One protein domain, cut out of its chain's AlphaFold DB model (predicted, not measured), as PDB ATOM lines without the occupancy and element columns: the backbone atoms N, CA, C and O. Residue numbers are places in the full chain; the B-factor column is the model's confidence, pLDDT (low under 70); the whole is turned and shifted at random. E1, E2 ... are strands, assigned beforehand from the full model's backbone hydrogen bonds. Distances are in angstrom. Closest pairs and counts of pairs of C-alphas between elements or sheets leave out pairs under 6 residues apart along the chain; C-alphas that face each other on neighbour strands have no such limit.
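AT A GLANCE: This is residues 22 to 162 of the 202 residues of a protein of Ruegeria halocynthiae (UniProt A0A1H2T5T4). One antiparallel sheet of eight strands folds back on itself into a flattened, nearly closed barrel, with E6, E5, E8 and E2 in one wall, E10, E3 and E7 in the other, and the bent strand E11 as the hinge. A small sheet of E1, E9 and E4 lies at one end of the barrel, and the long link of residues 88 to 113 passes round the opposite end. The printed part has 141 residues with no named helix and eleven named strands, E1 to E11 in order along the chain; its class is all strand. The sheet orders are E6 - E5 - E8 - E2 - E11 - E10 - E3 - E7 and E1 - E9 - E4, both antiparallel. The whole is compact, with a radius of gyration of the C-alphas of 14.9 A and spans of 44 by 35 by 26 A.

HOW THE PARTS SIT: E1, residues 22 to 24, is an edge strand of the small sheet and pairs with E9, residues 128 to 132, where N 22 and O 131 are 2.8 A apart. E9 also pairs with E4, residues 54 to 57, with N 130 and O 55 at 2.8 A. In the larger sheet, E2, residues 29 to 36, is the antiparallel neighbour of E8, residues 114 to 123, at 160 degrees, with N 118 and O 31 at 2.8 A. E8 neighbours E5, residues 60 to 68, with N 65 and O 117 at 2.8 A. E5 forms a hairpin with the edge strand E6, residues 71 to 79, where N 78 and O 62 are 2.8 A apart. E11, residues 147 to 161, bends by 72 degrees at residue 154. Its pairing is staggered: residues 152 to 161 pair with E2, with N 152 and O 36 at 2.8 A, and residues 147 to 151 pair with E10, residues 136 to 142, with N 151 and O 138 at 2.8 A. E10 and E11 form a hairpin. E10 neighbours E3, residues 44 to 51, with N 48 and O 139 at 2.8 A; E3 runs on into E4 across a break of 2 residues, at 61 degrees. E3 neighbours the other edge strand, E7, residues 83 to 87, with N 47 and O 86 at 2.8 A. This is a folded sheet, one sheet bent back into two leaves that face each other, with 67 pairs of C-alphas within 11 A. The closest C-alphas of E7 and E5 are those of Gly 84 and Ala 64, 5.5 A apart; those of E7 and E6 are Gly 84 and Val 78, 6.9 A. E1 and E11 are near each other, while E3 and E8 are only just apart, at 8.3 A.

IN THESE COORDINATES: E1 begins at C-alpha 22, (27.867, 58.791, -29.741), and covers 6.6 A. E2 measures 23.4 A, E3 21.0 A and E4 10.1 A. E5 covers 26.0 A from C-alpha 60, (25.875, 52.543, -15.777). E6 measures 24.1 A, E7 13.5 A, E8 27.5 A, E9 13.6 A and E10 20.1 A. E11, the longest strand by residues, covers 33.4 A and ends at C-alpha 161, (19.706, 49.704, -29.789).

THE WHOLE: The two C-alphas farthest apart are those of Pro 41 and Ala 125, 44.5 A. The printed part has no cut. The link from E7 to E8 is long, with 26 residues, and the link from E2 to E3 is short, with 7. The mean pLDDT of the printed part is 70.8, and 49 residues are under 70, among them residues 22 to 29, 87 to 104, 142 to 148 and 158 to 162.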
ATOM      1  N   ALA A  22      28.908  59.752 -30.030       48.84
ATOM      2  CA  ALA A  22      27.867  58.791 -29.741       48.84
ATOM      3  C   ALA A  22      27.328  58.991 -28.326       48.84
ATOM      4  O   ALA A  22      28.092  59.229 -27.388       48.84
ATOM      5  N   THR A  23      26.009  58.843 -28.175       52.00
ATOM      6  CA  THR A  23      25.328  58.873 -26.878       52.00
ATOM      7  C   THR A  23      24.720  57.507 -26.580       52.00
ATOM      8  O   THR A  23      23.850  57.045 -27.318       52.00
ATOM      9  N   LEU A  24      25.138  56.864 -25.485       56.56
ATOM     10  CA  LEU A  24      24.496  55.642 -24.983       56.56
ATOM     11  C   LEU A  24      23.379  56.012 -24.000       56.56
ATOM     12  O   LEU A  24      23.624  56.659 -22.983       56.56
ATOM     13  N   ASN A  25      22.163  55.558 -24.304       57.72
ATOM     14  CA  ASN A  25      20.992  55.636 -23.428       57.72
ATOM     15  C   ASN A  25      20.706  54.295 -22.730       57.72
ATOM     16  O   ASN A  25      21.065  53.220 -23.206       57.72
ATOM     17  N   ALA A  26      20.021  54.385 -21.597       50.81
ATOM     18  CA  ALA A  26      19.763  53.321 -20.633       50.81
ATOM     19  C   ALA A  26      19.218  51.995 -21.164       50.81
ATOM     20  O   ALA A  26      19.466  50.956 -20.561       50.81
ATOM     21  N   THR A  27      18.390  52.035 -22.204       53.84
ATOM     22  CA  THR A  27      17.426  50.953 -22.364       53.84
ATOM     23  C   THR A  27      18.016  49.706 -22.988       53.84
ATOM     24  O   THR A  27      17.620  48.641 -22.557       53.84
ATOM     25  N   ASP A  28      18.950  49.807 -23.940       56.31
ATOM     26  CA  ASP A  28      19.148  48.700 -24.886       56.31
ATOM     27  C   ASP A  28      20.426  48.811 -25.742       56.31
ATOM     28  O   ASP A  28      20.491  48.269 -26.841       56.31
ATOM     29  N   ASN A  29      21.444  49.570 -25.330       66.56
ATOM     30  CA  ASN A  29      22.575  49.818 -26.227       66.56
ATOM     31  C   ASN A  29      23.674  48.752 -26.152       66.56
ATOM     32  O   ASN A  29      24.102  48.330 -25.075       66.56
ATOM     33  N   PHE A  30      24.157  48.382 -27.334       73.12
ATOM     34  CA  PHE A  30      25.235  47.433 -27.559       73.12
ATOM     35  C   PHE A  30      26.329  48.090 -28.401       73.12
ATOM     36  O   PHE A  30      26.031  48.683 -29.439       73.12
ATOM     37  N   LEU A  31      27.576  48.001 -27.939       82.75
ATOM     38  CA  LEU A  31      28.773  48.382 -28.687       82.75
ATOM     39  C   LEU A  31      29.449  47.107 -29.190       82.75
ATOM     40  O   LEU A  31      29.719  46.219 -28.386       82.75
ATOM     41  N   ASP A  32      29.758  47.047 -30.480       86.25
ATOM     42  CA  ASP A  32      30.413  45.899 -31.120       86.25
ATOM     43  C   ASP A  32      31.467  46.379 -32.107       86.25
ATOM     44  O   ASP A  32      31.173  47.240 -32.943       86.25
ATOM     45  N   PHE A  33      32.679  45.842 -32.017       86.50
ATOM     46  CA  PHE A  33      33.726  46.097 -33.000       86.50
ATOM     47  C   PHE A  33      34.718  44.949 -33.099       86.50
ATOM     48  O   PHE A  33      34.940  44.199 -32.142       86.50
ATOM     49  N   ARG A  34      35.369  44.883 -34.262       90.06
ATOM     50  CA  ARG A  34      36.523  44.017 -34.478       90.06
ATOM     51  C   ARG A  34      37.825  44.772 -34.313       90.06
ATOM     52  O   ARG A  34      37.922  45.967 -34.608       90.06
ATOM     53  N   PHE A  35      38.821  44.057 -33.825       88.88
ATOM     54  CA  PHE A  35      40.146  44.587 -33.581       88.88
ATOM     55  C   PHE A  35      41.211  43.524 -33.852       88.88
ATOM     56  O   PHE A  35      40.930  42.327 -33.875       88.88
ATOM     57  N   SER A  36      42.440  43.987 -34.022       88.62
ATOM     58  CA  SER A  36      43.654  43.185 -33.899       88.62
ATOM     59  C   SER A  36      44.568  43.845 -32.875       88.62
ATOM     60  O   SER A  36      44.456  45.045 -32.600       88.62
ATOM     61  N   VAL A  37      45.483  43.087 -32.290       84.94
ATOM     62  CA  VAL A  37      46.578  43.640 -31.480       84.94
ATOM     63  C   VAL A  37      47.917  43.234 -32.078       84.94
ATOM     64  O   VAL A  37      48.011  42.134 -32.599       84.94
ATOM     65  N   PRO A  38      48.994  44.026 -31.977       80.44
ATOM     66  CA  PRO A  38      50.294  43.587 -32.470       80.44
ATOM     67  C   PRO A  38      50.705  42.260 -31.852       80.44
ATOM     68  O   PRO A  38      50.391  42.011 -30.689       80.44
ATOM     69  N   SER A  39      51.405  41.420 -32.621       77.19
ATOM     70  CA  SER A  39      51.964  40.168 -32.105       77.19
ATOM     71  C   SER A  39      52.794  40.470 -30.862       77.19
ATOM     72  O   SER A  39      53.847  41.104 -30.952       77.19
ATOM     73  N   GLN A  40      52.314  40.021 -29.706       69.44
ATOM     74  CA  GLN A  40      52.977  40.304 -28.447       69.44
ATOM     75  C   GLN A  40      53.913  39.160 -28.037       69.44
ATOM     76  O   GLN A  40      53.636  37.992 -28.315       69.44
ATOM     77  N   PRO A  41      55.013  39.463 -27.331       66.00
ATOM     78  CA  PRO A  41      55.752  38.461 -26.574       66.00
ATOM     79  C   PRO A  41      54.843  37.765 -25.552       66.00
ATOM     80  O   PRO A  41      53.923  38.389 -25.028       66.00
ATOM     81  N   ALA A  42      55.178  36.529 -25.170       65.69
ATOM     82  CA  ALA A  42      54.427  35.735 -24.184       65.69
ATOM     83  C   ALA A  42      54.241  36.408 -22.805       65.69
ATOM     84  O   ALA A  42      53.420  35.968 -22.012       65.69
ATOM     85  N   SER A  43      55.000  37.470 -22.518       62.75
ATOM     86  CA  SER A  43      54.879  38.279 -21.303       62.75
ATOM     87  C   SER A  43      53.768  39.336 -21.360       62.75
ATOM     88  O   SER A  43      53.667  40.142 -20.438       62.75
ATOM     89  N   HIS A  44      53.020  39.447 -22.464       65.94
ATOM     90  CA  HIS A  44      51.818  40.279 -22.535       65.94
ATOM     91  C   HIS A  44      50.597  39.440 -22.269       65.94
ATOM     92  O   HIS A  44      50.346  38.437 -22.931       65.94
ATOM     93  N   ASN A  45      49.829  39.899 -21.301       69.62
ATOM     94  CA  ASN A  45      48.847  39.062 -20.663       69.62
ATOM     95  C   ASN A  45      47.505  39.794 -20.509       69.62
ATOM     96  O   ASN A  45      46.528  39.190 -20.080       69.62
ATOM     97  N   ALA A  46      47.401  41.054 -20.954       75.62
ATOM     98  CA  ALA A  46      46.153  41.803 -20.909       75.62
ATOM     99  C   ALA A  46      45.853  42.630 -22.160       75.62
ATOM    100  O   ALA A  46      46.752  43.144 -22.824       75.62
ATOM    101  N   ILE A  47      44.558  42.833 -22.399       80.62
ATOM    102  CA  ILE A  47      43.972  43.738 -23.384       80.62
ATOM    103  C   ILE A  47      42.985  44.665 -22.663       80.62
ATOM    104  O   ILE A  47      42.119  44.225 -21.908       80.62
ATOM    105  N   GLN A  48      43.087  45.966 -22.905       84.69
ATOM    106  CA  GLN A  48      42.144  46.973 -22.437       84.69
ATOM    107  C   GLN A  48      41.461  47.658 -23.609       84.69
ATOM    108  O   GLN A  48      42.104  48.041 -24.582       84.69
ATOM    109  N   PHE A  49      40.175  47.913 -23.424       85.75
ATOM    110  CA  PHE A  49      39.346  48.755 -24.265       85.75
ATOM    111  C   PHE A  49      38.949  49.985 -23.463       85.75
ATOM    112  O   PHE A  49      38.404  49.865 -22.361       85.75
ATOM    113  N   SER A  50      39.249  51.166 -23.988       82.50
ATOM    114  CA  SER A  50      38.955  52.430 -23.315       82.50
ATOM    115  C   SER A  50      38.673  53.540 -24.308       82.50
ATOM    116  O   SER A  50      39.198  53.529 -25.416       82.50
ATOM    117  N   PHE A  51      37.911  54.530 -23.865       80.50
ATOM    118  CA  PHE A  51      37.748  55.801 -24.557       80.50
ATOM    119  C   PHE A  51      38.596  56.853 -23.849       80.50
ATOM    120  O   PHE A  51      38.513  56.977 -22.624       80.50
ATOM    121  N   ASP A  52      39.412  57.592 -24.601       73.25
ATOM    122  CA  ASP A  52      40.264  58.643 -24.029       73.25
ATOM    123  C   ASP A  52      39.422  59.798 -23.451       73.25
ATOM    124  O   ASP A  52      39.777  60.369 -22.417       73.25
ATOM    125  N   THR A  53      38.270  60.101 -24.064       75.44
ATOM    126  CA  THR A  53      37.315  61.086 -23.550       75.44
ATOM    127  C   THR A  53      35.909  60.501 -23.402       75.44
ATOM    128  O   THR A  53      35.324  59.948 -24.332       75.44
ATOM    129  N   VAL A  54      35.352  60.620 -22.192       73.75
ATOM    130  CA  VAL A  54      33.958  60.269 -21.888       73.75
ATOM    131  C   VAL A  54      33.375  61.337 -20.976       73.75
ATOM    132  O   VAL A  54      33.889  61.587 -19.886       73.75
ATOM    133  N   SER A  55      32.267  61.938 -21.396       78.19
ATOM    134  CA  SER A  55      31.413  62.741 -20.524       78.19
ATOM    135  C   SER A  55      30.247  61.886 -20.047       78.19
ATOM    136  O   SER A  55      29.604  61.212 -20.850       78.19
ATOM    137  N   ARG A  56      29.980  61.889 -18.738       76.56
ATOM    138  CA  ARG A  56      28.936  61.055 -18.135       76.56
ATOM    139  C   ARG A  56      28.076  61.825 -17.143       76.56
ATOM    140  O   ARG A  56      28.580  62.622 -16.353       76.56
ATOM    141  N   ILE A  57      26.790  61.513 -17.153       73.00
ATOM    142  CA  ILE A  57      25.815  61.864 -16.122       73.00
ATOM    143  C   ILE A  57      25.209  60.548 -15.641       73.00
ATOM    144  O   ILE A  57      24.859  59.707 -16.464       73.00
ATOM    145  N   GLY A  58      25.075  60.376 -14.326       71.56
ATOM    146  CA  GLY A  58      24.531  59.151 -13.737       71.56
ATOM    147  C   GLY A  58      25.527  57.989 -13.681       71.56
ATOM    148  O   GLY A  58      26.736  58.189 -13.804       71.56
ATOM    149  N   SER A  59      24.995  56.791 -13.453       74.25
ATOM    150  CA  SER A  59      25.734  55.532 -13.403       74.25
ATOM    151  C   SER A  59      25.246  54.539 -14.453       74.25
ATOM    152  O   SER A  59      24.100  54.602 -14.913       74.25
ATOM    153  N   LEU A  60      26.122  53.602 -14.806       78.81
ATOM    154  CA  LEU A  60      25.875  52.543 -15.777       78.81
ATOM    155  C   LEU A  60      26.561  51.261 -15.328       78.81
ATOM    156  O   LEU A  60      27.712  51.269 -14.901       78.81
ATOM    157  N   THR A  61      25.869  50.144 -15.485       78.56
ATOM    158  CA  THR A  61      26.448  48.808 -15.387       78.56
ATOM    159  C   THR A  61      26.259  48.112 -16.723       78.56
ATOM    160  O   THR A  61      25.189  48.192 -17.331       78.56
ATOM    161  N   GLY A  62      27.298  47.425 -17.177       77.56
ATOM    162  CA  GLY A  62      27.255  46.629 -18.392       77.56
ATOM    163  C   GLY A  62      28.100  45.371 -18.296       77.56
ATOM    164  O   GLY A  62      28.797  45.138 -17.307       77.56
ATOM    165  N   ILE A  63      28.030  44.557 -19.341       82.25
ATOM    166  CA  ILE A  63      28.838  43.352 -19.514       82.25
ATOM    167  C   ILE A  63      29.805  43.606 -20.664       82.25
ATOM    168  O   ILE A  63      29.377  43.818 -21.800       82.25
ATOM    169  N   ALA A  64      31.099  43.563 -20.363       84.25
ATOM    170  CA  ALA A  64      32.169  43.587 -21.349       84.25
ATOM    171  C   ALA A  64      32.550  42.148 -21.698       84.25
ATOM    172  O   ALA A  64      32.827  41.355 -20.798       84.25
ATOM    173  N   SER A  65      32.590  41.818 -22.988       84.19
ATOM    174  CA  SER A  65      32.952  40.481 -23.470       84.19
ATOM    175  C   SER A  65      33.993  40.553 -24.582       84.19
ATOM    176  O   SER A  65      33.948  41.440 -25.435       84.19
ATOM    177  N   LEU A  66      34.922  39.606 -24.546       84.94
ATOM    178  CA  LEU A  66      36.023  39.435 -25.479       84.94
ATOM    179  C   LEU A  66      35.861  38.098 -26.199       84.94
ATOM    180  O   LEU A  66      35.685  37.060 -25.555       84.94
ATOM    181  N   TYR A  67      35.961  38.135 -27.520       85.31
ATOM    182  CA  TYR A  67      35.829  36.986 -28.397       85.31
ATOM    183  C   TYR A  67      37.039  36.840 -29.318       85.31
ATOM    184  O   TYR A  67      37.665  37.828 -29.706       85.31
ATOM    185  N   ASP A  68      37.277  35.589 -29.693       84.38
ATOM    186  CA  ASP A  68      38.108  35.153 -30.810       84.38
ATOM    187  C   ASP A  68      37.188  34.514 -31.860       84.38
ATOM    188  O   ASP A  68      36.603  33.443 -31.662       84.38
ATOM    189  N   GLY A  69      36.930  35.261 -32.926       82.94
ATOM    190  CA  GLY A  69      35.888  35.028 -33.909       82.94
ATOM    191  C   GLY A  69      34.514  34.985 -33.242       82.94
ATOM    192  O   GLY A  69      33.936  36.001 -32.848       82.94
ATOM    193  N   THR A  70      33.969  33.775 -33.128       82.81
ATOM    194  CA  THR A  70      32.690  33.498 -32.455       82.81
ATOM    195  C   THR A  70      32.856  32.903 -31.058       82.81
ATOM    196  O   THR A  70      31.864  32.710 -30.357       82.81
ATOM    197  N   THR A  71      34.083  32.580 -30.652       81.62
ATOM    198  CA  THR A  71      34.382  31.919 -29.381       81.62
ATOM    199  C   THR A  71      34.526  32.956 -28.279       81.62
ATOM    200  O   THR A  71      35.354  33.855 -28.378       81.62
ATOM    201  N   LEU A  72      33.719  32.845 -27.223       80.88
ATOM    202  CA  LEU A  72      33.845  33.706 -26.049       80.88
ATOM    203  C   LEU A  72      35.112  33.328 -25.277       80.88
ATOM    204  O   LEU A  72      35.200  32.219 -24.755       80.88
ATOM    205  N   LEU A  73      36.058  34.260 -25.178       77.31
ATOM    206  CA  LEU A  73      37.268  34.087 -24.377       77.31
ATOM    207  C   LEU A  73      37.033  34.491 -22.922       77.31
ATOM    208  O   LEU A  73      37.415  33.773 -22.002       77.31
ATOM    209  N   ALA A  74      36.400  35.645 -22.702       76.75
ATOM    210  CA  ALA A  74      36.166  36.173 -21.363       76.75
ATOM    211  C   ALA A  74      35.014  37.179 -21.336       76.75
ATOM    212  O   ALA A  74      34.769  37.896 -22.305       76.75
ATOM    213  N   SER A  75      34.345  37.287 -20.189       81.75
ATOM    214  CA  SER A  75      33.331  38.313 -19.934       81.75
ATOM    215  C   SER A  75      33.322  38.723 -18.468       81.75
ATOM    216  O   SER A  75      33.489  37.869 -17.598       81.75
ATOM    217  N   HIS A  76      33.078  39.997 -18.179       73.44
ATOM    218  CA  HIS A  76      32.898  40.480 -16.810       73.44
ATOM    219  C   HIS A  76      31.959  41.686 -16.752       73.44
ATOM    220  O   HIS A  76      31.784  42.422 -17.726       73.44
ATOM    221  N   THR A  77      31.357  41.885 -15.582       79.38
ATOM    222  CA  THR A  77      30.534  43.060 -15.298       79.38
ATOM    223  C   THR A  77      31.425  44.269 -15.038       79.38
ATOM    224  O   THR A  77      32.369  44.197 -14.251       79.38
ATOM    225  N   VAL A  78      31.096  45.390 -15.671       78.12
ATOM    226  CA  VAL A  78      31.793  46.669 -15.540       78.12
ATOM    227  C   VAL A  78      30.804  47.716 -15.039       78.12
ATOM    228  O   VAL A  78      29.680  47.802 -15.536       78.12
ATOM    229  N   THR A  79      31.227  48.526 -14.071       80.94
ATOM    230  CA  THR A  79      30.421  49.619 -13.511       80.94
ATOM    231  C   THR A  79      31.111  50.952 -13.761       80.94
ATOM    232  O   THR A  79      32.308  51.099 -13.518       80.94
ATOM    233  N   ASP A  80      30.345  51.919 -14.256       74.25
ATOM    234  CA  ASP A  80      30.722  53.310 -14.520       74.25
ATOM    235  C   ASP A  80      31.899  53.520 -15.484       74.25
ATOM    236  O   ASP A  80      32.443  54.622 -15.579       74.25
ATOM    237  N   LEU A  81      32.256  52.498 -16.255       70.94
ATOM    238  CA  LEU A  81      33.307  52.534 -17.267       70.94
ATOM    239  C   LEU A  81      32.750  52.008 -18.591       70.94
ATOM    240  O   LEU A  81      32.130  50.948 -18.635       70.94
ATOM    241  N   LEU A  82      32.988  52.759 -19.670       69.69
ATOM    242  CA  LEU A  82      32.747  52.293 -21.031       69.69
ATOM    243  C   LEU A  82      34.004  51.584 -21.534       69.69
ATOM    244  O   LEU A  82      35.068  52.200 -21.623       69.69
ATOM    245  N   GLY A  83      33.874  50.293 -21.834       72.94
ATOM    246  CA  GLY A  83      34.983  49.426 -22.224       72.94
ATOM    247  C   GLY A  83      35.146  48.239 -21.278       72.94
ATOM    248  O   GLY A  83      34.187  47.795 -20.650       72.94
ATOM    249  N   GLY A  84      36.361  47.709 -21.193       71.31
ATOM    250  CA  GLY A  84      36.677  46.553 -20.357       71.31
ATOM    251  C   GLY A  84      38.172  46.276 -20.342       71.31
ATOM    252  O   GLY A  84      38.893  46.675 -21.256       71.31
ATOM    253  N   ARG A  85      38.655  45.602 -19.299       75.88
ATOM    254  CA  ARG A  85      40.036  45.118 -19.245       75.88
ATOM    255  C   ARG A  85      40.021  43.617 -19.023       75.88
ATOM    256  O   ARG A  85      39.461  43.142 -18.044       75.88
ATOM    257  N   PHE A  86      40.651  42.897 -19.931       73.88
ATOM    258  CA  PHE A  86      40.822  41.456 -19.883       73.88
ATOM    259  C   PHE A  86      42.290  41.208 -19.599       73.88
ATOM    260  O   PHE A  86      43.134  41.739 -20.304       73.88
ATOM    261  N   PHE A  87      42.598  40.486 -18.535       66.75
ATOM    262  CA  PHE A  87      43.965  40.196 -18.134       66.75
ATOM    263  C   PHE A  87      44.055  38.757 -17.660       66.75
ATOM    264  O   PHE A  87      43.108  38.227 -17.077       66.75
ATOM    265  N   ASP A  88      45.207  38.151 -17.901       53.47
ATOM    266  CA  ASP A  88      45.606  36.904 -17.286       53.47
ATOM    267  C   ASP A  88      45.985  37.175 -15.813       53.47
ATOM    268  O   ASP A  88      46.736  38.104 -15.497       53.47
ATOM    269  N   PRO A  89      45.427  36.406 -14.876       42.34
ATOM    270  CA  PRO A  89      45.596  36.585 -13.437       42.34
ATOM    271  C   PRO A  89      47.016  36.393 -12.898       42.34
ATOM    272  O   PRO A  89      47.257  36.771 -11.748       42.34
ATOM    273  N   ALA A  90      47.957  35.838 -13.667       45.31
ATOM    274  CA  ALA A  90      49.277  35.483 -13.144       45.31
ATOM    275  C   ALA A  90      50.118  36.670 -12.620       45.31
ATOM    276  O   ALA A  90      51.054  36.434 -11.855       45.31
ATOM    277  N   SER A  91      49.805  37.929 -12.967       44.88
ATOM    278  CA  SER A  91      50.741  39.040 -12.729       44.88
ATOM    279  C   SER A  91      50.215  40.289 -11.997       44.88
ATOM    280  O   SER A  91      51.032  41.132 -11.629       44.88
ATOM    281  N   PHE A  92      48.908  40.436 -11.722       42.56
ATOM    282  CA  PHE A  92      48.392  41.681 -11.103       42.56
ATOM    283  C   PHE A  92      47.352  41.520  -9.977       42.56
ATOM    284  O   PHE A  92      47.225  42.423  -9.150       42.56
ATOM    285  N   PHE A  93      46.635  40.390  -9.876       39.38
ATOM    286  CA  PHE A  93      45.569  40.206  -8.874       39.38
ATOM    287  C   PHE A  93      45.547  38.784  -8.291       39.38
ATOM    288  O   PHE A  93      44.724  37.954  -8.660       39.38
ATOM    289  N   ALA A  94      46.400  38.515  -7.299       36.97
ATOM    290  CA  ALA A  94      46.449  37.237  -6.573       36.97
ATOM    291  C   ALA A  94      45.187  36.901  -5.728       36.97
ATOM    292  O   ALA A  94      45.213  35.962  -4.936       36.97
ATOM    293  N   SER A  95      44.087  37.658  -5.847       36.78
ATOM    294  CA  SER A  95      42.861  37.499  -5.046       36.78
ATOM    295  C   SER A  95      41.620  37.057  -5.831       36.78
ATOM    296  O   SER A  95      40.558  36.906  -5.226       36.78
ATOM    297  N   VAL A  96      41.719  36.815  -7.143       32.84
ATOM    298  CA  VAL A  96      40.592  36.327  -7.957       32.84
ATOM    299  C   VAL A  96      41.054  35.116  -8.785       32.84
ATOM    300  O   VAL A  96      42.012  35.247  -9.543       32.84
ATOM    301  N   PRO A  97      40.439  33.925  -8.638       31.78
ATOM    302  CA  PRO A  97      40.967  32.698  -9.220       31.78
ATOM    303  C   PRO A  97      40.540  32.573 -10.684       31.78
ATOM    304  O   PRO A  97      39.404  32.200 -10.959       31.78
ATOM    305  N   PHE A  98      41.451  32.830 -11.620       36.09
ATOM    306  CA  PHE A  98      41.304  32.405 -13.016       36.09
ATOM    307  C   PHE A  98      42.637  31.809 -13.527       36.09
ATOM    308  O   PHE A  98      43.657  31.924 -12.850       36.09
ATOM    309  N   GLY A  99      42.611  31.069 -14.639       33.00
ATOM    310  CA  GLY A  99      43.725  30.233 -15.121       33.00
ATOM    311  C   GLY A  99      44.833  30.975 -15.884       33.00
ATOM    312  O   GLY A  99      44.682  32.137 -16.225       33.00
ATOM    313  N   THR A 100      45.925  30.244 -16.131       39.28
ATOM    314  CA  THR A 100      47.207  30.598 -16.780       39.28
ATOM    315  C   THR A 100      47.126  31.369 -18.106       39.28
ATOM    316  O   THR A 100      46.294  30.999 -18.928       39.28
ATOM    317  N   SER A 101      48.081  32.285 -18.349       49.97
ATOM    318  CA  SER A 101      48.571  32.819 -19.646       49.97
ATOM    319  C   SER A 101      47.622  32.626 -20.820       49.97
ATOM    320  O   SER A 101      47.619  31.585 -21.479       49.97
ATOM    321  N   THR A 102      46.815  33.654 -21.083       54.66
ATOM    322  CA  THR A 102      45.957  33.710 -22.265       54.66
ATOM    323  C   THR A 102      46.813  34.042 -23.483       54.66
ATOM    324  O   THR A 102      47.308  35.159 -23.611       54.66
ATOM    325  N   ASP A 103      46.984  33.074 -24.381       62.72
ATOM    326  CA  ASP A 103      47.586  33.307 -25.692       62.72
ATOM    327  C   ASP A 103      46.637  34.161 -26.553       62.72
ATOM    328  O   ASP A 103      45.512  33.755 -26.843       62.72
ATOM    329  N   TYR A 104      47.088  35.354 -26.947       68.88
ATOM    330  CA  TYR A 104      46.349  36.270 -27.825       68.88
ATOM    331  C   TYR A 104      46.761  36.141 -29.298       68.88
ATOM    332  O   TYR A 104      46.400  36.995 -30.107       68.88
ATOM    333  N   SER A 105      47.523  35.104 -29.666       72.56
ATOM    334  CA  SER A 105      47.993  34.875 -31.038       72.56
ATOM    335  C   SER A 105      46.861  34.830 -32.066       72.56
ATOM    336  O   SER A 105      47.043  35.288 -33.193       72.56
ATOM    337  N   SER A 106      45.679  34.348 -31.679       75.19
ATOM    338  CA  SER A 106      44.509  34.298 -32.555       75.19
ATOM    339  C   SER A 106      43.883  35.662 -32.836       75.19
ATOM    340  O   SER A 106      43.232  35.826 -33.859       75.19
ATOM    341  N   VAL A 107      44.138  36.679 -32.011       77.62
ATOM    342  CA  VAL A 107      43.659  38.061 -32.210       77.62
ATOM    343  C   VAL A 107      44.803  39.033 -32.542       77.62
ATOM    344  O   VAL A 107      44.647  40.253 -32.432       77.62
ATOM    345  N   ALA A 108      45.969  38.491 -32.914       80.06
ATOM    346  CA  ALA A 108      47.173  39.247 -33.225       80.06
ATOM    347  C   ALA A 108      47.142  39.901 -34.626       80.06
ATOM    348  O   ALA A 108      46.303  39.604 -35.469       80.06
ATOM    349  N   ASP A 109      48.082  40.801 -34.911       76.19
ATOM    350  CA  ASP A 109      48.129  41.534 -36.173       76.19
ATOM    351  C   ASP A 109      48.243  40.588 -37.372       76.19
ATOM    352  O   ASP A 109      49.114  39.721 -37.439       76.19
ATOM    353  N   GLY A 110      47.351  40.792 -38.342       66.75
ATOM    354  CA  GLY A 110      47.171  39.895 -39.483       66.75
ATOM    355  C   GLY A 110      46.038  38.882 -39.295       66.75
ATOM    356  O   GLY A 110      45.623  38.281 -40.285       66.75
ATOM    357  N   THR A 111      45.489  38.747 -38.084       72.25
ATOM    358  CA  THR A 111      44.205  38.087 -37.822       72.25
ATOM    359  C   THR A 111      43.108  39.145 -37.634       72.25
ATOM    360  O   THR A 111      43.370  40.292 -37.268       72.25
ATOM    361  N   ILE A 112      41.861  38.800 -37.963       65.88
ATOM    362  CA  ILE A 112      40.687  39.684 -37.791       65.88
ATOM    363  C   ILE A 112      39.665  39.076 -36.831       65.88
ATOM    364  O   ILE A 112      38.480  39.413 -36.868       65.88
ATOM    365  N   ASP A 113      40.125  38.157 -35.989       80.69
ATOM    366  CA  ASP A 113      39.248  37.355 -35.150       80.69
ATOM    367  C   ASP A 113      38.928  38.059 -33.822       80.69
ATOM    368  O   ASP A 113      37.914  37.764 -33.194       80.69
ATOM    369  N   GLY A 114      39.698  39.073 -33.418       88.12
ATOM    370  CA  GLY A 114      39.401  39.848 -32.216       88.12
ATOM    371  C   GLY A 114      38.061  40.567 -32.324       88.12
ATOM    372  O   GLY A 114      37.862  41.413 -33.198       88.12
ATOM    373  N   ARG A 115      37.134  40.275 -31.408       89.44
ATOM    374  CA  ARG A 115      35.857  40.991 -31.295       89.44
ATOM    375  C   ARG A 115      35.575  41.371 -29.852       89.44
ATOM    376  O   ARG A 115      35.653  40.545 -28.945       89.44
ATOM    377  N   PHE A 116      35.228  42.635 -29.640       88.00
ATOM    378  CA  PHE A 116      34.807  43.147 -28.343       88.00
ATOM    379  C   PHE A 116      33.345  43.553 -28.400       88.00
ATOM    380  O   PHE A 116      32.907  44.212 -29.343       88.00
ATOM    381  N   THR A 117      32.615  43.212 -27.342       86.44
ATOM    382  CA  THR A 117      31.228  43.630 -27.184       86.44
ATOM    383  C   THR A 117      30.983  44.225 -25.809       86.44
ATOM    384  O   THR A 117      31.447  43.673 -24.808       86.44
ATOM    385  N   PHE A 118      30.181  45.281 -25.740       84.06
ATOM    386  CA  PHE A 118      29.702  45.845 -24.484       84.06
ATOM    387  C   PHE A 118      28.183  45.982 -24.506       84.06
ATOM    388  O   PHE A 118      27.637  46.681 -25.357       84.06
ATOM    389  N   LEU A 119      27.515  45.335 -23.553       82.75
ATOM    390  CA  LEU A 119      26.066  45.396 -23.379       82.75
ATOM    391  C   LEU A 119      25.724  46.186 -22.119       82.75
ATOM    392  O   LEU A 119      26.158  45.820 -21.029       82.75
ATOM    393  N   VAL A 120      24.904  47.226 -22.247       79.31
ATOM    394  CA  VAL A 120      24.358  47.940 -21.086       79.31
ATOM    395  C   VAL A 120      23.294  47.076 -20.409       79.31
ATOM    396  O   VAL A 120      22.343  46.648 -21.054       79.31
ATOM    397  N   THR A 121      23.442  46.822 -19.107       76.00
ATOM    398  CA  THR A 121      22.500  46.001 -18.323       76.00
ATOM    399  C   THR A 121      21.662  46.809 -17.343       76.00
ATOM    400  O   THR A 121      20.574  46.382 -16.964       76.00
ATOM    401  N   SER A 122      22.159  47.957 -16.884       73.69
ATOM    402  CA  SER A 122      21.387  48.883 -16.052       73.69
ATOM    403  C   SER A 122      21.997  50.279 -16.071       73.69
ATOM    404  O   SER A 122      23.186  50.455 -16.332       73.69
ATOM    405  N   THR A 123      21.184  51.286 -15.757       74.19
ATOM    406  CA  THR A 123      21.639  52.670 -15.590       74.19
ATOM    407  C   THR A 123      20.802  53.404 -14.553       74.19
ATOM    408  O   THR A 123      19.615  53.108 -14.391       74.19
ATOM    409  N   SER A 124      21.359  54.435 -13.918       70.38
ATOM    410  CA  SER A 124      20.552  55.374 -13.132       70.38
ATOM    411  C   SER A 124      19.582  56.167 -14.016       70.38
ATOM    412  O   SER A 124      19.863  56.434 -15.184       70.38
ATOM    413  N   ALA A 125      18.463  56.619 -13.448       70.81
ATOM    414  CA  ALA A 125      17.520  57.480 -14.159       70.81
ATOM    415  C   ALA A 125      18.204  58.761 -14.673       70.81
ATOM    416  O   ALA A 125      18.890  59.449 -13.918       70.81
ATOM    417  N   GLY A 126      18.009  59.073 -15.958       64.44
ATOM    418  CA  GLY A 126      18.633  60.231 -16.604       64.44
ATOM    419  C   GLY A 126      20.128  60.069 -16.895       64.44
ATOM    420  O   GLY A 126      20.788  61.071 -17.164       64.44
ATOM    421  N   ALA A 127      20.665  58.845 -16.831       68.00
ATOM    422  CA  ALA A 127      22.045  58.603 -17.217       68.00
ATOM    423  C   ALA A 127      22.269  58.898 -18.705       68.00
ATOM    424  O   ALA A 127      21.446  58.538 -19.547       68.00
ATOM    425  N   ALA A 128      23.401  59.522 -19.013       71.75
ATOM    426  CA  ALA A 128      23.830  59.815 -20.373       71.75
ATOM    427  C   ALA A 128      25.351  59.703 -20.457       71.75
ATOM    428  O   ALA A 128      26.059  60.294 -19.641       71.75
ATOM    429  N   TYR A 129      25.843  58.969 -21.452       72.44
ATOM    430  CA  TYR A 129      27.272  58.816 -21.718       72.44
ATOM    431  C   TYR A 129      27.570  59.295 -23.129       72.44
ATOM    432  O   TYR A 129      27.023  58.743 -24.079       72.44
ATOM    433  N   ASN A 130      28.443  60.293 -23.247       74.06
ATOM    434  CA  ASN A 130      28.878  60.880 -24.507       74.06
ATOM    435  C   ASN A 130      30.370  60.617 -24.707       74.06
ATOM    436  O   ASN A 130      31.174  60.921 -23.824       74.06
ATOM    437  N   PHE A 131      30.729  60.078 -25.863       74.50
ATOM    438  CA  PHE A 131      32.104  59.735 -26.230       74.50
ATOM    439  C   PHE A 131      32.267  59.814 -27.745       74.50
ATOM    440  O   PHE A 131      31.287  59.718 -28.487       74.50
ATOM    441  N   ASP A 132      33.500  59.968 -28.209       78.25
ATOM    442  CA  ASP A 132      33.820  59.833 -29.627       78.25
ATOM    443  C   ASP A 132      34.296  58.402 -29.914       78.25
ATOM    444  O   ASP A 132      35.194  57.878 -29.254       78.25
ATOM    445  N   LEU A 133      33.716  57.753 -30.924       74.88
ATOM    446  CA  LEU A 133      34.196  56.452 -31.402       74.88
ATOM    447  C   LEU A 133      35.618  56.528 -31.977       74.88
ATOM    448  O   LEU A 133      36.305  55.508 -32.057       74.88
ATOM    449  N   ALA A 134      36.077  57.715 -32.379       77.00
ATOM    450  CA  ALA A 134      37.460  57.961 -32.772       77.00
ATOM    451  C   ALA A 134      38.446  57.867 -31.593       77.00
ATOM    452  O   ALA A 134      39.621  57.554 -31.813       77.00
ATOM    453  N   ASP A 135      37.969  58.063 -30.363       79.38
ATOM    454  CA  ASP A 135      38.764  57.999 -29.131       79.38
ATOM    455  C   ASP A 135      38.829  56.597 -28.529       79.38
ATOM    456  O   ASP A 135      39.472  56.397 -27.499       79.38
ATOM    457  N   LEU A 136      38.185  55.611 -29.160       83.56
ATOM    458  CA  LEU A 136      38.335  54.223 -28.764       83.56
ATOM    459  C   LEU A 136      39.788  53.775 -28.979       83.56
ATOM    460  O   LEU A 136      40.382  53.965 -30.047       83.56
ATOM    461  N   ARG A 137      40.347  53.153 -27.946       84.62
ATOM    462  CA  ARG A 137      41.688  52.573 -27.921       84.62
ATOM    463  C   ARG A 137      41.610  51.123 -27.488       84.62
ATOM    464  O   ARG A 137      40.895  50.787 -26.542       84.62
ATOM    465  N   VAL A 138      42.404  50.303 -28.160       87.06
ATOM    466  CA  VAL A 138      42.743  48.946 -27.740       87.06
ATOM    467  C   VAL A 138      44.194  48.997 -27.290       87.06
ATOM    468  O   VAL A 138      45.042  49.455 -28.049       87.06
ATOM    469  N   ARG A 139      44.494  48.587 -26.061       83.00
ATOM    470  CA  ARG A 139      45.861  48.595 -25.521       83.00
ATOM    471  C   ARG A 139      46.203  47.235 -24.965       83.00
ATOM    472  O   ARG A 139      45.393  46.655 -24.247       83.00
ATOM    473  N   THR A 140      47.400  46.754 -25.256       78.25
ATOM    474  CA  THR A 140      47.934  45.551 -24.615       78.25
ATOM    475  C   THR A 140      48.757  45.926 -23.383       78.25
ATOM    476  O   THR A 140      49.233  47.057 -23.277       78.25
ATOM    477  N   PHE A 141      48.910  45.010 -22.425       72.38
ATOM    478  CA  PHE A 141      49.796  45.203 -21.273       72.38
ATOM    479  C   PHE A 141      50.650  43.971 -21.016       72.38
ATOM    480  O   PHE A 141      50.196  42.836 -21.185       72.38
ATOM    481  N   GLY A 142      51.881  44.238 -20.584       65.19
ATOM    482  CA  GLY A 142      52.803  43.246 -20.051       65.19
ATOM    483  C   GLY A 142      52.478  42.844 -18.613       65.19
ATOM    484  O   GLY A 142      51.831  43.601 -17.885       65.19
ATOM    485  N   ASP A 143      53.040  41.718 -18.171       60.34
ATOM    486  CA  ASP A 143      52.882  41.166 -16.821       60.34
ATOM    487  C   ASP A 143      53.150  42.197 -15.707       60.34
ATOM    488  O   ASP A 143      52.479  42.206 -14.678       60.34
ATOM    489  N   SER A 144      54.091  43.122 -15.914       55.16
ATOM    490  CA  SER A 144      54.453  44.166 -14.946       55.16
ATOM    491  C   SER A 144      53.599  45.440 -15.026       55.16
ATOM    492  O   SER A 144      53.974  46.462 -14.454       55.16
ATOM    493  N   GLY A 145      52.487  45.431 -15.768       54.88
ATOM    494  CA  GLY A 145      51.665  46.622 -16.016       54.88
ATOM    495  C   GLY A 145      52.318  47.636 -16.960       54.88
ATOM    496  O   GLY A 145      51.820  48.756 -17.097       54.88
ATOM    497  N   ASN A 146      53.417  47.254 -17.620       61.09
ATOM    498  CA  ASN A 146      54.005  48.051 -18.688       61.09
ATOM    499  C   ASN A 146      52.992  48.171 -19.828       61.09
ATOM    500  O   ASN A 146      52.400  47.171 -20.244       61.09
ATOM    501  N   LEU A 147      52.812  49.396 -20.326       62.94
ATOM    502  CA  LEU A 147      52.021  49.648 -21.524       62.94
ATOM    503  C   LEU A 147      52.654  48.887 -22.691       62.94
ATOM    504  O   LEU A 147      53.819  49.114 -23.025       62.94
ATOM    505  N   GLY A 148      51.886  47.964 -23.258       63.81
ATOM    506  CA  GLY A 148      52.212  47.296 -24.505       63.81
ATOM    507  C   GLY A 148      51.874  48.180 -25.701       63.81
ATOM    508  O   GLY A 148      51.616  49.379 -25.574       63.81
ATOM    509  N   SER A 149      51.885  47.585 -26.888       71.44
ATOM    510  CA  SER A 149      51.538  48.296 -28.118       71.44
ATOM    511  C   SER A 149      50.031  48.538 -28.238       71.44
ATOM    512  O   SER A 149      49.212  47.748 -27.747       71.44
ATOM    513  N   ASP A 150      49.676  49.621 -28.929       80.38
ATOM    514  CA  ASP A 150      48.296  49.912 -29.305       80.38
ATOM    515  C   ASP A 150      47.798  48.887 -30.335       80.38
ATOM    516  O   ASP A 150      48.473  48.588 -31.320       80.38
ATOM    517  N   GLY A 151      46.603  48.352 -30.088       79.69
ATOM    518  CA  GLY A 151      45.848  47.546 -31.038       79.69
ATOM    519  C   GLY A 151      45.199  48.392 -32.128       79.69
ATOM    520  O   GLY A 151      44.977  49.595 -31.967       79.69
ATOM    521  N   SER A 152      44.857  47.745 -33.236       83.00
ATOM    522  CA  SER A 152      44.159  48.369 -34.352       83.00
ATOM    523  C   SER A 152      42.674  48.004 -34.330       83.00
ATOM    524  O   SER A 152      42.297  46.855 -34.119       83.00
ATOM    525  N   ILE A 153      41.803  48.994 -34.534       81.75
ATOM    526  CA  ILE A 153      40.374  48.746 -34.758       81.75
ATOM    527  C   ILE A 153      40.209  48.451 -36.246       81.75
ATOM    528  O   ILE A 153      40.410  49.341 -37.076       81.75
ATOM    529  N   THR A 154      39.860  47.211 -36.576       80.69
ATOM    530  CA  THR A 154      39.779  46.719 -37.959       80.69
ATOM    531  C   THR A 154      38.397  46.949 -38.562       80.69
ATOM    532  O   THR A 154      38.285  47.274 -39.742       80.69
ATOM    533  N   GLU A 155      37.345  46.890 -37.744       79.81
ATOM    534  CA  GLU A 155      35.986  47.287 -38.116       79.81
ATOM    535  C   GLU A 155      35.472  48.315 -37.112       79.81
ATOM    536  O   GLU A 155      35.515  48.101 -35.899       79.81
ATOM    537  N   ARG A 156      35.011  49.468 -37.614       71.56
ATOM    538  CA  ARG A 156      34.579  50.574 -36.752       71.56
ATOM    539  C   ARG A 156      33.395  50.151 -35.878       71.56
ATOM    540  O   ARG A 156      32.519  49.430 -36.359       71.56
ATOM    541  N   PRO A 157      33.326  50.648 -34.631       71.44
ATOM    542  CA  PRO A 157      32.282  50.222 -33.726       71.44
ATOM    543  C   PRO A 157      30.905  50.617 -34.211       71.44
ATOM    544  O   PRO A 157      30.674  51.756 -34.618       71.44
ATOM    545  N   THR A 158      29.988  49.665 -34.114       67.62
ATOM    546  CA  THR A 158      28.570  49.915 -34.324       67.62
ATOM    547  C   THR A 158      27.905  50.041 -32.965       67.62
ATOM    548  O   THR A 158      28.150  49.235 -32.066       67.62
ATOM    549  N   ILE A 159      27.066  51.065 -32.816       69.00
ATOM    550  CA  ILE A 159      26.178  51.204 -31.664       69.00
ATOM    551  C   ILE A 159      24.778  50.862 -32.141       69.00
ATOM    552  O   ILE A 159      24.225  51.541 -33.005       69.00
ATOM    553  N   THR A 160      24.215  49.801 -31.580       64.81
ATOM    554  CA  THR A 160      22.850  49.371 -31.882       64.81
ATOM    555  C   THR A 160      21.993  49.442 -30.636       64.81
ATOM    556  O   THR A 160      22.426  49.014 -29.568       64.81
ATOM    557  N   SER A 161      20.754  49.906 -30.787       56.88
ATOM    558  CA  SER A 161      19.706  49.704 -29.789       56.88
ATOM    559  C   SER A 161      19.051  48.340 -30.019       56.88
ATOM    560  O   SER A 161      18.358  48.145 -31.020       56.88
ATOM    561  N   VAL A 162      19.266  47.391 -29.118       42.75
ATOM    562  CA  VAL A 162      18.626  46.074 -29.104       42.75
ATOM    563  C   VAL A 162      17.504  46.094 -28.080       42.75
ATOM    564  O   VAL A 162      17.768  45.846 -26.915       42.75
TER     565      VAL A 162